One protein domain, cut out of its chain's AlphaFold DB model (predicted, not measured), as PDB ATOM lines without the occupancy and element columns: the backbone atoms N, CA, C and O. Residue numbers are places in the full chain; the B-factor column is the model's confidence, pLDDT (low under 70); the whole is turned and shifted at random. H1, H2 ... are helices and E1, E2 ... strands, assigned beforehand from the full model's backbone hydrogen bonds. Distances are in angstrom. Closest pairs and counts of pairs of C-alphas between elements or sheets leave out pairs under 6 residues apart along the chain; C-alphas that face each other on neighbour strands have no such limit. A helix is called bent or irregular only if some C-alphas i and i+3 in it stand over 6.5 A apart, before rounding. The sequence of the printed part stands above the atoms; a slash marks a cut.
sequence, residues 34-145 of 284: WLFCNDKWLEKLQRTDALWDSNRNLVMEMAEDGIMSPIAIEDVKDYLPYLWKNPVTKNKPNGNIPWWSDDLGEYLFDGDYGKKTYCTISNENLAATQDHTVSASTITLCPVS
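Overview. This is residues 34 to 145 of the 284 residues of an uncharacterized protein of Penicillium flavigenum (UniProt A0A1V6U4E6). With little regular structure, three small sheets follow one another along an elongated body: the hairpin E3 and E4 at one end, antiparallel E2 E5 E6 in the middle with H1 packed on it, mixed E1 E8 E7 toward the other end. The 112 printed residues, 44 in named elements, run E1 E2 E3 E4 H1 E5 E6 H2 E7 E8: mixed class, compact, radius of gyration of the C-alphas 15.1 A, spans 53 by 31 by 24 A.

Along the chain. E1 is residues 34 to 37, from C-alpha 34 at (-37.141, 1.538, 27.178); E2 42 to 44; E3 60 to 62; E4 68 to 70; H1 77 to 83, irregular, with C-alphas 78 and 81 7.1 A apart; E5 96 to 101, 15.6 A long; E6 106 to 111, 16.6 A; H2 118 to 121; E7 127 to 130; E8 138 to 141, ending at C-alpha 141 (-31.787, 7.702, 34.378).

Arrangement. E5 is antiparallel to E6, a hairpin (N 99 to O 108, 2.8 A), and to E2 (N 43 to O 100, 2.8 A). H1 is on this sheet, height 9.3 A; the closest C-alphas of H1 and E5, Leu 83 and Asn 96, are 5.5 A apart. In H1, 1 of 3 O i to N i+4 and 3 of 4 O i to N i+3 pairs are within hydrogen-bond range; H2 is too short for an i+4 pair. E8 is parallel to E1 (N 36 to O 139, 2.9 A) and forms an antiparallel hairpin with E7 (N 130 to O 138, 2.9 A); H2 only grazes their sheet. E3 and E4 pair at N 61 and O 69, 2.9 A.

Size, cuts and confidence. The C-alphas farthest apart, Asp 65 and Ser 145, are 52.9 A apart. The printed part has no cut; the links E2 to E3 and H1 to E5 are long. Val 134 is under pLDDT 70.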
ATOM      1  N   TRP A  34     -37.731   0.340  27.742       89.75
ATOM      2  CA  TRP A  34     -37.141   1.538  27.178       89.75
ATOM      3  C   TRP A  34     -36.233   2.185  28.215       89.75
ATOM      4  O   TRP A  34     -36.625   2.386  29.363       89.75
ATOM      5  N   LEU A  35     -34.996   2.475  27.814       92.56
ATOM      6  CA  LEU A  35     -34.009   3.124  28.666       92.56
ATOM      7  C   LEU A  35     -33.762   4.541  28.160       92.56
ATOM      8  O   LEU A  35     -33.185   4.731  27.086       92.56
ATOM      9  N   PHE A  36     -34.136   5.523  28.970       94.25
ATOM     10  CA  PHE A  36     -33.972   6.932  28.654       94.25
ATOM     11  C   PHE A  36     -32.900   7.584  29.526       94.25
ATOM     12  O   PHE A  36     -32.751   7.311  30.718       94.25
ATOM     13  N   CYS A  37     -32.141   8.488  28.912       92.56
ATOM     14  CA  CYS A  37     -31.206   9.360  29.610       92.56
ATOM     15  C   CYS A  37     -31.873  10.726  29.780       92.56
ATOM     16  O   CYS A  37     -31.893  11.508  28.826       92.56
ATOM     17  N   ASN A  38     -32.333  11.032  30.997       91.69
ATOM     18  CA  ASN A  38     -33.231  12.139  31.347       91.69
ATOM     19  C   ASN A  38     -34.693  11.913  30.917       91.69
ATOM     20  O   ASN A  38     -34.981  10.992  30.172       91.69
ATOM     21  N   ASP A  39     -35.593  12.789  31.360       88.62
ATOM     22  CA  ASP A  39     -37.058  12.725  31.200       88.62
ATOM     23  C   ASP A  39     -37.632  13.721  30.174       88.62
ATOM     24  O   ASP A  39     -38.829  13.985  30.124       88.62
ATOM     25  N   LYS A  40     -36.777  14.286  29.315       90.88
ATOM     26  CA  LYS A  40     -37.195  15.220  28.245       90.88
ATOM     27  C   LYS A  40     -37.998  14.565  27.118       90.88
ATOM     28  O   LYS A  40     -38.394  15.262  26.192       90.88
ATOM     29  N   TRP A  41     -38.151  13.250  27.172       91.19
ATOM     30  CA  TRP A  41     -38.944  12.455  26.242       91.19
ATOM     31  C   TRP A  41     -40.445  12.494  26.578       91.19
ATOM     32  O   TRP A  41     -41.248  11.994  25.798       91.19
ATOM     33  N   LEU A  42     -40.818  13.117  27.706       93.00
ATOM     34  CA  LEU A  42     -42.195  13.267  28.161       93.00
ATOM     35  C   LEU A  42     -42.728  14.692  27.959       93.00
ATOM     36  O   LEU A  42     -42.092  15.679  28.343       93.00
ATOM     37  N   GLU A  43     -43.941  14.793  27.422       94.88
ATOM     38  CA  GLU A  43     -44.731  16.018  27.323       94.88
ATOM     39  C   GLU A  43     -45.871  15.982  28.347       94.88
ATOM     40  O   GLU A  43     -46.745  15.121  28.290       94.88
ATOM     41  N   LYS A  44     -45.873  16.929  29.292       95.75
ATOM     42  CA  LYS A  44     -46.949  17.054  30.280       95.75
ATOM     43  C   LYS A  44     -48.253  17.478  29.609       95.75
ATOM     44  O   LYS A  44     -48.278  18.514  28.944       95.75
ATOM     45  N   LEU A  45     -49.335  16.772  29.914       96.38
ATOM     46  CA  LEU A  45     -50.690  17.107  29.487       96.38
ATOM     47  C   LEU A  45     -51.628  17.250  30.693       96.38
ATOM     48  O   LEU A  45     -51.291  16.918  31.832       96.38
ATOM     49  N   GLN A  46     -52.808  17.809  30.453       96.56
ATOM     50  CA  GLN A  46     -53.919  17.811  31.396       96.56
ATOM     51  C   GLN A  46     -54.808  16.592  31.163       96.56
ATOM     52  O   GLN A  46     -54.934  16.088  30.052       96.56
ATOM     53  N   ARG A  47     -55.490  16.146  32.218       95.69
ATOM     54  CA  ARG A  47     -56.463  15.045  32.149       95.69
ATOM     55  C   ARG A  47     -57.605  15.302  31.154       95.69
ATOM     56  O   ARG A  47     -58.055  14.381  30.482       95.69
ATOM     57  N   THR A  48     -58.004  16.565  31.026       96.44
ATOM     58  CA  THR A  48     -59.049  17.047  30.113       96.44
ATOM     59  C   THR A  48     -58.554  17.283  28.683       96.44
ATOM     60  O   THR A  48     -59.343  17.694  27.833       96.44
ATOM     61  N   ASP A  49     -57.252  17.132  28.414       97.88
ATOM     62  CA  ASP A  49     -56.739  17.300  27.056       97.88
ATOM     63  C   ASP A  49     -57.256  16.173  26.157       97.88
ATOM     64  O   ASP A  49     -57.597  15.076  26.611       97.88
ATOM     65  N   ALA A  50     -57.330  16.460  24.859       97.25
ATOM     66  CA  ALA A  50     -57.806  15.497  23.882       97.25
ATOM     67  C   ALA A  50     -56.807  14.345  23.705       97.25
ATOM     68  O   ALA A  50     -55.597  14.559  23.611       97.25
ATOM     69  N   LEU A  51     -57.336  13.129  23.609       97.06
ATOM     70  CA  LEU A  51     -56.563  11.914  23.423       97.06
ATOM     71  C   LEU A  51     -55.901  11.866  22.042       97.06
ATOM     72  O   LEU A  51     -56.525  12.153  21.015       97.06
ATOM     73  N   TRP A  52     -54.656  11.410  22.024       97.31
ATOM     74  CA  TRP A  52     -53.885  11.089  20.835       97.31
ATOM     75  C   TRP A  52     -53.767   9.579  20.638       97.31
ATOM     76  O   TRP A  52     -53.621   8.817  21.593       97.31
ATOM     77  N   ASP A  53     -53.817   9.148  19.378       95.38
ATOM     78  CA  ASP A  53     -53.336   7.830  18.978       95.38
ATOM     79  C   ASP A  53     -51.800   7.816  18.897       95.38
ATOM     80  O   ASP A  53     -51.141   8.852  19.002       95.38
ATOM     81  N   SER A  54     -51.216   6.645  18.634       94.75
ATOM     82  CA  SER A  54     -49.759   6.471  18.529       94.75
ATOM     83  C   SER A  54     -49.073   7.296  17.431       94.75
ATOM     84  O   SER A  54     -47.848   7.351  17.387       94.75
ATOM     85  N   ASN A  55     -49.830   7.961  16.554       95.81
ATOM     86  CA  ASN A  55     -49.327   8.849  15.507       95.81
ATOM     87  C   ASN A  55     -49.649  10.333  15.782       95.81
ATOM     88  O   ASN A  55     -49.551  11.146  14.860       95.81
ATOM     89  N   ARG A  56     -50.047  10.698  17.011       95.19
ATOM     90  CA  ARG A  56     -50.535  12.041  17.388       95.19
ATOM     91  C   ARG A  56     -51.804  12.494  16.651       95.19
ATOM     92  O   ARG A  56     -52.077  13.693  16.566       95.19
ATOM     93  N   ASN A  57     -52.614  11.578  16.126       96.94
ATOM     94  CA  ASN A  57     -53.937  11.955  15.630       96.94
ATOM     95  C   ASN A  57     -54.921  12.030  16.796       96.94
ATOM     96  O   ASN A  57     -54.907  11.174  17.676       96.94
ATOM     97  N   LEU A  58     -55.813  13.022  16.768       96.88
ATOM     98  CA  LEU A  58     -56.911  13.100  17.727       96.88
ATOM     99  C   LEU A  58     -57.800  11.864  17.606       96.88
ATOM    100  O   LEU A  58     -58.308  11.557  16.522       96.88
ATOM    101  N   VAL A  59     -58.021  11.192  18.729       96.06
ATOM    102  CA  VAL A  59     -59.021  10.136  18.817       96.06
ATOM    103  C   VAL A  59     -60.381  10.798  18.975       96.06
ATOM    104  O   VAL A  59     -60.602  11.620  19.864       96.06
ATOM    105  N   MET A  60     -61.285  10.454  18.068       95.50
ATOM    106  CA  MET A  60     -62.626  11.015  18.015       95.50
ATOM    107  C   MET A  60     -63.638   9.942  18.395       95.50
ATOM    108  O   MET A  60     -63.532   8.799  17.948       95.50
ATOM    109  N   GLU A  61     -64.661  10.334  19.140       93.50
ATOM    110  CA  GLU A  61     -65.808   9.501  19.467       93.50
ATOM    111  C   GLU A  61     -67.108  10.159  19.005       93.50
ATOM    112  O   GLU A  61     -67.175  11.369  18.781       93.50
ATOM    113  N   MET A  62     -68.137   9.341  18.804       91.94
ATOM    114  CA  MET A  62     -69.472   9.822  18.467       91.94
ATOM    115  C   MET A  62     -70.228  10.087  19.764       91.94
ATOM    116  O   MET A  62     -70.555   9.143  20.483       91.94
ATOM    117  N   ALA A  63     -70.514  11.355  20.043       84.88
ATOM    118  CA  ALA A  63     -71.344  11.748  21.171       84.88
ATOM    119  C   ALA A  63     -72.805  11.292  20.975       84.88
ATOM    120  O   ALA A  63     -73.229  10.930  19.873       84.88
ATOM    121  N   GLU A  64     -73.603  11.325  22.049       84.38
ATOM    122  CA  GLU A  64     -75.017  10.901  22.035       84.38
ATOM    123  C   GLU A  64     -75.887  11.688  21.038       84.38
ATOM    124  O   GLU A  64     -76.903  11.189  20.554       84.38
ATOM    125  N   ASP A  65     -75.480  12.912  20.702       89.38
ATOM    126  CA  ASP A  65     -76.137  13.776  19.721       89.38
ATOM    127  C   ASP A  65     -75.742  13.469  18.260       89.38
ATOM    128  O   ASP A  65     -76.252  14.097  17.327       89.38
ATOM    129  N   GLY A  66     -74.863  12.483  18.044       90.94
ATOM    130  CA  GLY A  66     -74.354  12.071  16.739       90.94
ATOM    131  C   GLY A  66     -73.208  12.935  16.200       90.94
ATOM    132  O   GLY A  66     -72.789  12.729  15.056       90.94
ATOM    133  N   ILE A  67     -72.699  13.896  16.977       92.31
ATOM    134  CA  ILE A  67     -71.556  14.735  16.604       92.31
ATOM    135  C   ILE A  67     -70.253  14.018  16.975       92.31
ATOM    136  O   ILE A  67     -70.130  13.415  18.036       92.31
ATOM    137  N   MET A  68     -69.260  14.086  16.085       93.06
ATOM    138  CA  MET A  68     -67.910  13.607  16.389       93.06
ATOM    139  C   MET A  68     -67.178  14.642  17.247       93.06
ATOM    140  O   MET A  68     -66.948  15.763  16.787       93.06
ATOM    141  N   SER A  69     -66.763  14.256  18.449       93.56
ATOM    142  CA  SER A  69     -65.957  15.075  19.360       93.56
ATOM    143  C   SER A  69     -64.667  14.352  19.753       93.56
ATOM    144  O   SER A  69     -64.642  13.121  19.765       93.56
ATOM    145  N   PRO A  70     -63.574  15.076  20.048       95.50
ATOM    146  CA  PRO A  70     -62.387  14.457  20.628       95.50
ATOM    147  C   PRO A  70     -62.721  13.858  21.997       95.50
ATOM    148  O   PRO A  70     -63.396  14.515  22.790       95.50
ATOM    149  N   ILE A  71     -62.231  12.651  22.273       95.81
ATOM    150  CA  ILE A  71     -62.325  12.047  23.609       95.81
ATOM    151  C   ILE A  71     -61.256  12.664  24.520       95.81
ATOM    152  O   ILE A  71     -60.117  12.871  24.085       95.81
ATOM    153  N   ALA A  72     -61.600  12.981  25.767       96.31
ATOM    154  CA  ALA A  72     -60.618  13.419  26.756       96.31
ATOM    155  C   ALA A  72     -59.805  12.225  27.278       96.31
ATOM    156  O   ALA A  72     -60.310  11.104  27.369       96.31
ATOM    157  N   ILE A  73     -58.549  12.455  27.664       96.81
ATOM    158  CA  ILE A  73     -57.684  11.401  28.222       96.81
ATOM    159  C   ILE A  73     -58.342  10.748  29.450       96.81
ATOM    160  O   ILE A  73     -58.340   9.526  29.579       96.81
ATOM    161  N   GLU A  74     -58.962  11.538  30.328       95.69
ATOM    162  CA  GLU A  74     -59.651  11.036  31.526       95.69
ATOM    163  C   GLU A  74     -60.972  10.306  31.277       95.69
ATOM    164  O   GLU A  74     -61.561   9.775  32.221       95.69
ATOM    165  N   ASP A  75     -61.444  10.259  30.032       94.44
ATOM    166  CA  ASP A  75     -62.635   9.508  29.638       94.44
ATOM    167  C   ASP A  75     -62.311   8.137  29.042       94.44
ATOM    168  O   ASP A  75     -63.196   7.290  28.899       94.44
ATOM    169  N   VAL A  76     -61.029   7.848  28.809       93.50
ATOM    170  CA  VAL A  76     -60.575   6.523  28.388       93.50
ATOM    171  C   VAL A  76     -60.681   5.546  29.551       93.50
ATOM    172  O   VAL A  76     -59.983   5.673  30.555       93.50
ATOM    173  N   LYS A  77     -61.520   4.518  29.387       92.75
ATOM    174  CA  LYS A  77     -61.777   3.494  30.412       92.75
ATOM    175  C   LYS A  77     -60.497   2.865  30.971       92.75
ATOM    176  O   LYS A  77     -60.391   2.681  32.180       92.75
ATOM    177  N   ASP A  78     -59.538   2.568  30.100       91.56
ATOM    178  CA  ASP A  78     -58.280   1.920  30.479       91.56
ATOM    179  C   ASP A  78     -57.351   2.860  31.267       91.56
ATOM    180  O   ASP A  78     -56.435   2.395  31.935       91.56
ATOM    181  N   TYR A  79     -57.592   4.176  31.231       94.31
ATOM    182  CA  TYR A  79     -56.775   5.175  31.929       94.31
ATOM    183  C   TYR A  79     -57.331   5.546  33.303       94.31
ATOM    184  O   TYR A  79     -56.634   6.152  34.115       94.31
ATOM    185  N   LEU A  80     -58.577   5.161  33.595       92.38
ATOM    186  CA  LEU A  80     -59.244   5.521  34.844       92.38
ATOM    187  C   LEU A  80     -58.502   5.043  36.101       92.38
ATOM    188  O   LEU A  80     -58.346   5.870  37.000       92.38
ATOM    189  N   PRO A  81     -57.986   3.794  36.173       90.56
ATOM    190  CA  PRO A  81     -57.220   3.326  37.333       90.56
ATOM    191  C   PRO A  81     -55.958   4.144  37.608       90.56
ATOM    192  O   PRO A  81     -55.513   4.236  38.745       90.56
ATOM    193  N   TYR A  82     -55.390   4.772  36.578       90.75
ATOM    194  CA  TYR A  82     -54.158   5.538  36.712       90.75
ATOM    195  C   TYR A  82     -54.384   7.004  37.069       90.75
ATOM    196  O   TYR A  82     -53.434   7.657  37.489       90.75
ATOM    197  N   LEU A  83     -55.606   7.527  36.931       92.75
ATOM    198  CA  LEU A  83     -55.925   8.951  37.109       92.75
ATOM    199  C   LEU A  83     -56.832   9.243  38.316       92.75
ATOM    200  O   LEU A  83     -56.869  10.379  38.804       92.75
ATOM    201  N   TRP A  84     -57.572   8.243  38.794       92.56
ATOM    202  CA  TRP A  84     -58.619   8.401  39.802       92.56
ATOM    203  C   TRP A  84     -58.438   7.403  40.940       92.56
ATOM    204  O   TRP A  84     -58.128   6.247  40.680       92.56
ATOM    205  N   LYS A  85     -58.697   7.834  42.186       88.94
ATOM    206  CA  LYS A  85     -58.762   6.915  43.335       88.94
ATOM    207  C   LYS A  85     -59.896   5.900  43.136       88.94
ATOM    208  O   LYS A  85     -59.699   4.708  43.289       88.94
ATOM    209  N   ASN A  86     -61.066   6.367  42.683       87.81
ATOM    210  CA  ASN A  86     -62.190   5.506  42.315       87.81
ATOM    211  C   ASN A  86     -62.493   5.601  40.803       87.81
ATOM    212  O   ASN A  86     -63.097   6.586  40.357       87.81
ATOM    213  N   PRO A  87     -62.135   4.575  40.005       87.88
ATOM    214  CA  PRO A  87     -62.354   4.569  38.556       87.88
ATOM    215  C   PRO A  87     -63.828   4.598  38.133       87.88
ATOM    216  O   PRO A  87     -64.132   4.970  37.002       87.88
ATOM    217  N   VAL A  88     -64.752   4.185  39.008       85.62
ATOM    218  CA  VAL A  88     -66.188   4.107  38.697       85.62
ATOM    219  C   VAL A  88     -66.857   5.464  38.879       85.62
ATOM    220  O   VAL A  88     -67.653   5.873  38.036       85.62
ATOM    221  N   THR A  89     -66.555   6.160  39.978       86.38
ATOM    222  CA  THR A  89     -67.220   7.425  40.325       86.38
ATOM    223  C   THR A  89     -66.472   8.659  39.828       86.38
ATOM    224  O   THR A  89     -67.097   9.712  39.716       86.38
ATOM    225  N   LYS A  90     -65.165   8.551  39.534       87.06
ATOM    226  CA  LYS A  90     -64.280   9.676  39.169       87.06
ATOM    227  C   LYS A  90     -64.402  10.869  40.137       87.06
ATOM    228  O   LYS A  90     -64.368  12.027  39.734       87.06
ATOM    229  N   ASN A  91     -64.612  10.599  41.424       82.50
ATOM    230  CA  ASN A  91     -64.895  11.640  42.415       82.50
ATOM    231  C   ASN A  91     -63.627  12.356  42.916       82.50
ATOM    232  O   ASN A  91     -63.658  13.565  43.138       82.50
ATOM    233  N   LYS A  92     -62.516  11.625  43.080       87.75
ATOM    234  CA  LYS A  92     -61.249  12.132  43.630       87.75
ATOM    235  C   LYS A  92     -60.071  11.667  42.768       87.75
ATOM    236  O   LYS A  92     -59.880  10.459  42.599       87.75
ATOM    237  N   PRO A  93     -59.274  12.589  42.204       90.19
ATOM    238  CA  PRO A  93     -58.068  12.205  41.488       90.19
ATOM    239  C   PRO A  93     -56.987  11.627  42.403       90.19
ATOM    240  O   PRO A  93     -56.871  12.048  43.551       90.19
ATOM    241  N   ASN A  94     -56.149  10.734  41.875       87.44
ATOM    242  CA  ASN A  94     -55.056  10.091  42.625       87.44
ATOM    243  C   ASN A  94     -53.718  10.867  42.584       87.44
ATOM    244  O   ASN A  94     -52.683  10.334  42.954       87.44
ATOM    245  N   GLY A  95     -53.716  12.111  42.091       89.19
ATOM    246  CA  GLY A  95     -52.507  12.943  41.970       89.19
ATOM    247  C   GLY A  95     -51.689  12.735  40.688       89.19
ATOM    248  O   GLY A  95     -50.958  13.646  40.296       89.19
ATOM    249  N   ASN A  96     -51.882  11.626  39.968       92.31
ATOM    250  CA  ASN A  96     -51.197  11.380  38.698       92.31
ATOM    251  C   ASN A  96     -51.812  12.183  37.551       92.31
ATOM    252  O   ASN A  96     -53.022  12.437  37.503       92.31
ATOM    253  N   ILE A  97     -50.981  12.554  36.589       95.25
ATOM    254  CA  ILE A  97     -51.362  13.271  35.376       95.25
ATOM    255  C   ILE A  97     -50.805  12.557  34.139       95.25
ATOM    256  O   ILE A  97     -49.835  11.804  34.251       95.25
ATOM    257  N   PRO A  98     -51.404  12.771  32.956       95.94
ATOM    258  CA  PRO A  98     -50.891  12.187  31.731       95.94
ATOM    259  C   PRO A  98     -49.614  12.883  31.251       95.94
ATOM    260  O   PRO A  98     -49.531  14.111  31.162       95.94
ATOM    261  N   TRP A  99     -48.654  12.060  30.850       95.12
ATOM    262  CA  TRP A  99     -47.430  12.441  30.166       95.12
ATOM    263  C   TRP A  99     -47.369  11.705  28.830       95.12
ATOM    264  O   TRP A  99     -47.414  10.479  28.792       95.12
ATOM    265  N   TRP A 100     -47.288  12.434  27.723       95.50
ATOM    266  CA  TRP A 100     -47.174  11.846  26.392       95.50
ATOM    267  C   TRP A 100     -45.718  11.545  26.039       95.50
ATOM    268  O   TRP A 100     -44.849  12.390  26.250       95.50
ATOM    269  N   SER A 101     -45.465  10.379  25.446       93.94
ATOM    270  CA  SER A 101     -44.168  10.017  24.878       93.94
ATOM    271  C   SER A 101     -44.253   9.848  23.366       93.94
ATOM    272  O   SER A 101     -44.936   8.953  22.870       93.94
ATOM    273  N   ASP A 102     -43.490  10.653  22.624       93.56
ATOM    274  CA  ASP A 102     -43.333  10.467  21.174       93.56
ATOM    275  C   ASP A 102     -42.532   9.214  20.822       93.56
ATOM    276  O   ASP A 102     -42.768   8.603  19.780       93.56
ATOM    277  N   ASP A 103     -41.589   8.831  21.683       91.94
ATOM    278  CA  ASP A 103     -40.734   7.666  21.456       91.94
ATOM    279  C   ASP A 103     -41.521   6.355  21.601       91.94
ATOM    280  O   ASP A 103     -41.248   5.386  20.890       91.94
ATOM    281  N   LEU A 104     -42.511   6.333  22.500       91.56
ATOM    282  CA  LEU A 104     -43.374   5.173  22.730       91.56
ATOM    283  C   LEU A 104     -44.681   5.230  21.927       91.56
ATOM    284  O   LEU A 104     -45.273   4.189  21.649       91.56
ATOM    285  N   GLY A 105     -45.137   6.431  21.558       93.44
ATOM    286  CA  GLY A 105     -46.464   6.641  20.978       93.44
ATOM    287  C   GLY A 105     -47.588   6.308  21.963       93.44
ATOM    288  O   GLY A 105     -48.625   5.786  21.551       93.44
ATOM    289  N   GLU A 106     -47.375   6.554  23.257       93.69
ATOM    290  CA  GLU A 106     -48.345   6.259  24.313       93.69
ATOM    291  C   GLU A 106     -48.254   7.238  25.493       93.69
ATOM    292  O   GLU A 106     -47.350   8.077  25.579       93.69
ATOM    293  N   TYR A 107     -49.217   7.105  26.406       94.31
ATOM    294  CA  TYR A 107     -49.287   7.858  27.651       94.31
ATOM    295  C   TYR A 107     -48.633   7.103  28.807       94.31
ATOM    296  O   TYR A 107     -48.765   5.884  28.935       94.31
ATOM    297  N   LEU A 108     -48.004   7.877  29.683       93.38
ATOM    298  CA  LEU A 108     -47.555   7.477  31.007       93.38
ATOM    299  C   LEU A 108     -48.306   8.282  32.058       93.38
ATOM    300  O   LEU A 108     -48.612   9.457  31.845       93.38
ATOM    301  N   PHE A 109     -48.573   7.664  33.202       93.25
ATOM    302  CA  PHE A 109     -49.275   8.307  34.307       93.25
ATOM    303  C   PHE A 109     -48.373   8.381  35.530       93.25
ATOM    304  O   PHE A 109     -47.991   7.363  36.098       93.25
ATOM    305  N   ASP A 110     -48.025   9.602  35.912       91.75
ATOM    306  CA  ASP A 110     -47.027   9.889  36.944       91.75
ATOM    307  C   ASP A 110     -47.408  11.197  37.659       91.75
ATOM    308  O   ASP A 110     -48.287  11.934  37.194       91.75
ATOM    309  N   GLY A 111     -46.760  11.504  38.778       90.75
ATOM    310  CA  GLY A 111     -47.074  12.646  39.629       90.75
ATOM    311  C   GLY A 111     -47.012  14.005  38.919       90.75
ATOM    312  O   GLY A 111     -46.287  14.222  37.940       90.75
ATOM    313  N   ASP A 112     -47.767  14.977  39.442       91.06
ATOM    314  CA  ASP A 112     -47.695  16.359  38.967       91.06
ATOM    315  C   ASP A 112     -46.451  17.084  39.524       91.06
ATOM    316  O   ASP A 112     -46.469  17.714  40.582       91.06
ATOM    317  N   TYR A 113     -45.367  17.083  38.746       89.69
ATOM    318  CA  TYR A 113     -44.133  17.833  39.033       89.69
ATOM    319  C   TYR A 113     -44.220  19.346  38.705       89.69
ATOM    320  O   TYR A 113     -43.209  20.044  38.542       89.69
ATOM    321  N   GLY A 114     -45.423  19.900  38.564       88.94
ATOM    322  CA  GLY A 114     -45.689  21.296  38.237       88.94
ATOM    323  C   GLY A 114     -45.256  21.667  36.817       88.94
ATOM    324  O   GLY A 114     -45.801  21.175  35.832       88.94
ATOM    325  N   LYS A 115     -44.304  22.604  36.701       87.69
ATOM    326  CA  LYS A 115     -43.672  23.004  35.419       87.69
ATOM    327  C   LYS A 115     -42.359  22.264  35.148       87.69
ATOM    328  O   LYS A 115     -41.610  22.643  34.249       87.69
ATOM    329  N   LYS A 116     -42.033  21.306  36.004       90.19
ATOM    330  CA  LYS A 116     -40.821  20.505  35.952       90.19
ATOM    331  C   LYS A 116     -41.205  19.065  35.631       90.19
ATOM    332  O   LYS A 116     -42.362  18.768  35.368       90.19
ATOM    333  N   THR A 117     -40.210  18.206  35.645       89.25
ATOM    334  CA  THR A 117     -40.270  16.773  35.374       89.25
ATOM    335  C   THR A 117     -39.558  16.031  36.515       89.25
ATOM    336  O   THR A 117     -38.880  16.680  37.325       89.25
ATOM    337  N   TYR A 118     -39.676  14.705  36.599       91.62
ATOM    338  CA  TYR A 118     -39.084  13.903  37.680       91.62
ATOM    339  C   TYR A 118     -37.586  14.197  37.922       91.62
ATOM    340  O   TYR A 118     -37.153  14.434  39.045       91.62
ATOM    341  N   CYS A 119     -36.772  14.286  36.877       93.56
ATOM    342  CA  CYS A 119     -35.340  14.574  36.949       93.56
ATOM    343  C   CYS A 119     -34.995  16.051  37.190       93.56
ATOM    344  O   CYS A 119     -33.818  16.380  37.351       93.56
ATOM    345  N   THR A 120     -35.972  16.966  37.156       91.25
ATOM    346  CA  THR A 120     -35.732  18.414  37.312       91.25
ATOM    347  C   THR A 120     -36.416  19.027  38.533       91.25
ATOM    348  O   THR A 120     -36.037  20.129  38.960       91.25
ATOM    349  N   ILE A 121     -37.392  18.335  39.134       91.75
ATOM    350  CA  ILE A 121     -38.031  18.739  40.396       91.75
ATOM    351  C   ILE A 121     -37.006  18.799  41.531       91.75
ATOM    352  O   ILE A 121     -36.968  19.809  42.239       91.75
ATOM    353  N   SER A 122     -36.096  17.820  41.581       90.25
ATOM    354  CA  SER A 122     -34.979  17.721  42.520       90.25
ATOM    355  C   SER A 122     -33.670  17.383  41.795       90.25
ATOM    356  O   SER A 122     -33.654  16.604  40.848       90.25
ATOM    357  N   ASN A 123     -32.553  17.944  42.273       86.56
ATOM    358  CA  ASN A 123     -31.205  17.571  41.819       86.56
ATOM    359  C   ASN A 123     -30.666  16.320  42.536       86.56
ATOM    360  O   ASN A 123     -29.492  15.986  42.378       86.56
ATOM    361  N   GLU A 124     -31.484  15.676  43.362       89.19
ATOM    362  CA  GLU A 124     -31.121  14.470  44.109       89.19
ATOM    363  C   GLU A 124     -31.703  13.208  43.467       89.19
ATOM    364  O   GLU A 124     -31.148  12.130  43.655       89.19
ATOM    365  N   ASN A 125     -32.736  13.351  42.630       92.38
ATOM    366  CA  ASN A 125     -33.354  12.245  41.909       92.38
ATOM    367  C   ASN A 125     -32.341  11.610  40.946       92.38
ATOM    368  O   ASN A 125     -31.739  12.287  40.100       92.38
ATOM    369  N   LEU A 126     -32.124  10.302  41.095       94.62
ATOM    370  CA  LEU A 126     -31.113   9.570  40.334       94.62
ATOM    371  C   LEU A 126     -31.720   8.827  39.150       94.62
ATOM    372  O   LEU A 126     -31.139   8.872  38.063       94.62
ATOM    373  N   ALA A 127     -32.858   8.176  39.349       95.56
ATOM    374  CA  ALA A 127     -33.593   7.467  38.320       95.56
ATOM    375  C   ALA A 127     -35.012   7.149  38.801       95.56
ATOM    376  O   ALA A 127     -35.313   7.370  39.967       95.56
ATOM    377  N   ALA A 128     -35.854   6.690  37.882       93.50
ATOM    378  CA  ALA A 128     -37.148   6.104  38.193       93.50
ATOM    379  C   ALA A 128     -37.455   4.979  37.206       93.50
ATOM    380  O   ALA A 128     -37.104   5.073  36.019       93.50
ATOM    381  N   THR A 129     -38.169   3.971  37.693       93.25
ATOM    382  CA  THR A 129     -38.828   2.959  36.877       93.25
ATOM    383  C   THR A 129     -40.318   3.245  36.850       93.25
ATOM    384  O   THR A 129     -40.979   3.291  37.882       93.25
ATOM    385  N   GLN A 130     -40.854   3.448  35.653       89.12
ATOM    386  CA  GLN A 130     -42.259   3.783  35.451       89.12
ATOM    387  C   GLN A 130     -42.946   2.586  34.798       89.12
ATOM    388  O   GLN A 130     -42.635   2.239  33.656       89.12
ATOM    389  N   ASP A 131     -43.856   1.946  35.529       82.31
ATOM    390  CA  ASP A 131     -44.661   0.801  35.085       82.31
ATOM    391  C   ASP A 131     -46.142   1.152  34.862       82.31
ATOM    392  O   ASP A 131     -46.911   0.322  34.383       82.31
ATOM    393  N   HIS A 132     -46.528   2.410  35.092       77.75
ATOM    394  CA  HIS A 132     -47.855   2.964  34.791       77.75
ATOM    395  C   HIS A 132     -48.003   3.367  33.312       77.75
ATOM    396  O   HIS A 132     -48.497   4.441  32.963       77.75
ATOM    397  N   THR A 133     -47.522   2.495  32.433       70.56
ATOM    398  CA  THR A 133     -47.610   2.602  30.974       70.56
ATOM    399  C   THR A 133     -48.565   1.543  30.456       70.56
ATOM    400  O   THR A 133     -48.616   0.445  31.009       70.56
ATOM    401  N   VAL A 134     -49.252   1.807  29.349       68.81
ATOM    402  CA  VAL A 134     -50.189   0.830  28.778       68.81
ATOM    403  C   VAL A 134     -49.455  -0.377  28.185       68.81
ATOM    404  O   VAL A 134     -49.950  -1.501  28.297       68.81
ATOM    405  N   SER A 135     -48.289  -0.175  27.554       74.56
ATOM    406  CA  SER A 135     -47.623  -1.239  26.793       74.56
ATOM    407  C   SER A 135     -46.184  -1.568  27.194       74.56
ATOM    408  O   SER A 135     -45.776  -2.716  26.980       74.56
ATOM    409  N   ALA A 136     -45.410  -0.641  27.776       77.31
ATOM    410  CA  ALA A 136     -44.013  -0.914  28.122       77.31
ATOM    411  C   ALA A 136     -43.472  -0.109  29.314       77.31
ATOM    412  O   ALA A 136     -43.363   1.112  29.254       77.31
ATOM    413  N   SER A 137     -42.983  -0.817  30.336       88.69
ATOM    414  CA  SER A 137     -42.243  -0.200  31.437       88.69
ATOM    415  C   SER A 137     -40.981   0.510  30.941       88.69
ATOM    416  O   SER A 137     -40.283   0.043  30.028       88.69
ATOM    417  N   THR A 138     -40.648   1.623  31.584       91.75
ATOM    418  CA  THR A 138     -39.480   2.434  31.230       91.75
ATOM    419  C   THR A 138     -38.559   2.622  32.421       91.75
ATOM    420  O   THR A 138     -39.005   2.639  33.564       91.75
ATOM    421  N   ILE A 139     -37.265   2.769  32.145       94.38
ATOM    422  CA  ILE A 139     -36.284   3.255  33.111       94.38
ATOM    423  C   ILE A 139     -35.790   4.607  32.615       94.38
ATOM    424  O   ILE A 139     -35.235   4.715  31.516       94.38
ATOM    425  N   THR A 140     -35.911   5.625  33.458       95.19
ATOM    426  CA  THR A 140     -35.357   6.952  33.201       95.19
ATOM    427  C   THR A 140     -34.191   7.222  34.140       95.19
ATOM    428  O   THR A 140     -34.378   7.402  35.336       95.19
ATOM    429  N   LEU A 141     -32.970   7.313  33.605       96.25
ATOM    430  CA  LEU A 141     -31.787   7.702  34.378       96.25
ATOM    431  C   LEU A 141     -31.601   9.222  34.338       96.25
ATOM    432  O   LEU A 141     -31.291   9.797  33.289       96.25
ATOM    433  N   CYS A 142     -31.712   9.888  35.484       95.75
ATOM    434  CA  CYS A 142     -31.539  11.332  35.572       95.75
ATOM    435  C   CYS A 142     -30.069  11.741  35.382       95.75
ATOM    436  O   CYS A 142     -29.158  10.995  35.755       95.75
ATOM    437  N   PRO A 143     -29.776  12.953  34.864       94.44
ATOM    438  CA  PRO A 143     -28.403  13.405  34.610       94.44
ATOM    439  C   PRO A 143     -27.461  13.331  35.823       94.44
ATOM    440  O   PRO A 143     -26.241  13.239  35.657       94.44
ATOM    441  N   VAL A 144     -28.018  13.398  37.035       92.62
ATOM    442  CA  VAL A 144     -27.274  13.337  38.295       92.62
ATOM    443  C   VAL A 144     -26.678  11.947  38.532       92.62
ATOM    444  O   VAL A 144     -25.534  11.877  38.980       92.62
ATOM    445  N   SER A 145     -27.347  10.855  38.134       93.12
ATOM    446  CA  SER A 145     -26.826   9.479  38.274       93.12
ATOM    447  C   SER A 145     -25.445   9.299  37.623       93.12
ATOM    448  O   SER A 145     -24.531   8.701  38.195       93.12
TER     449      SER A 145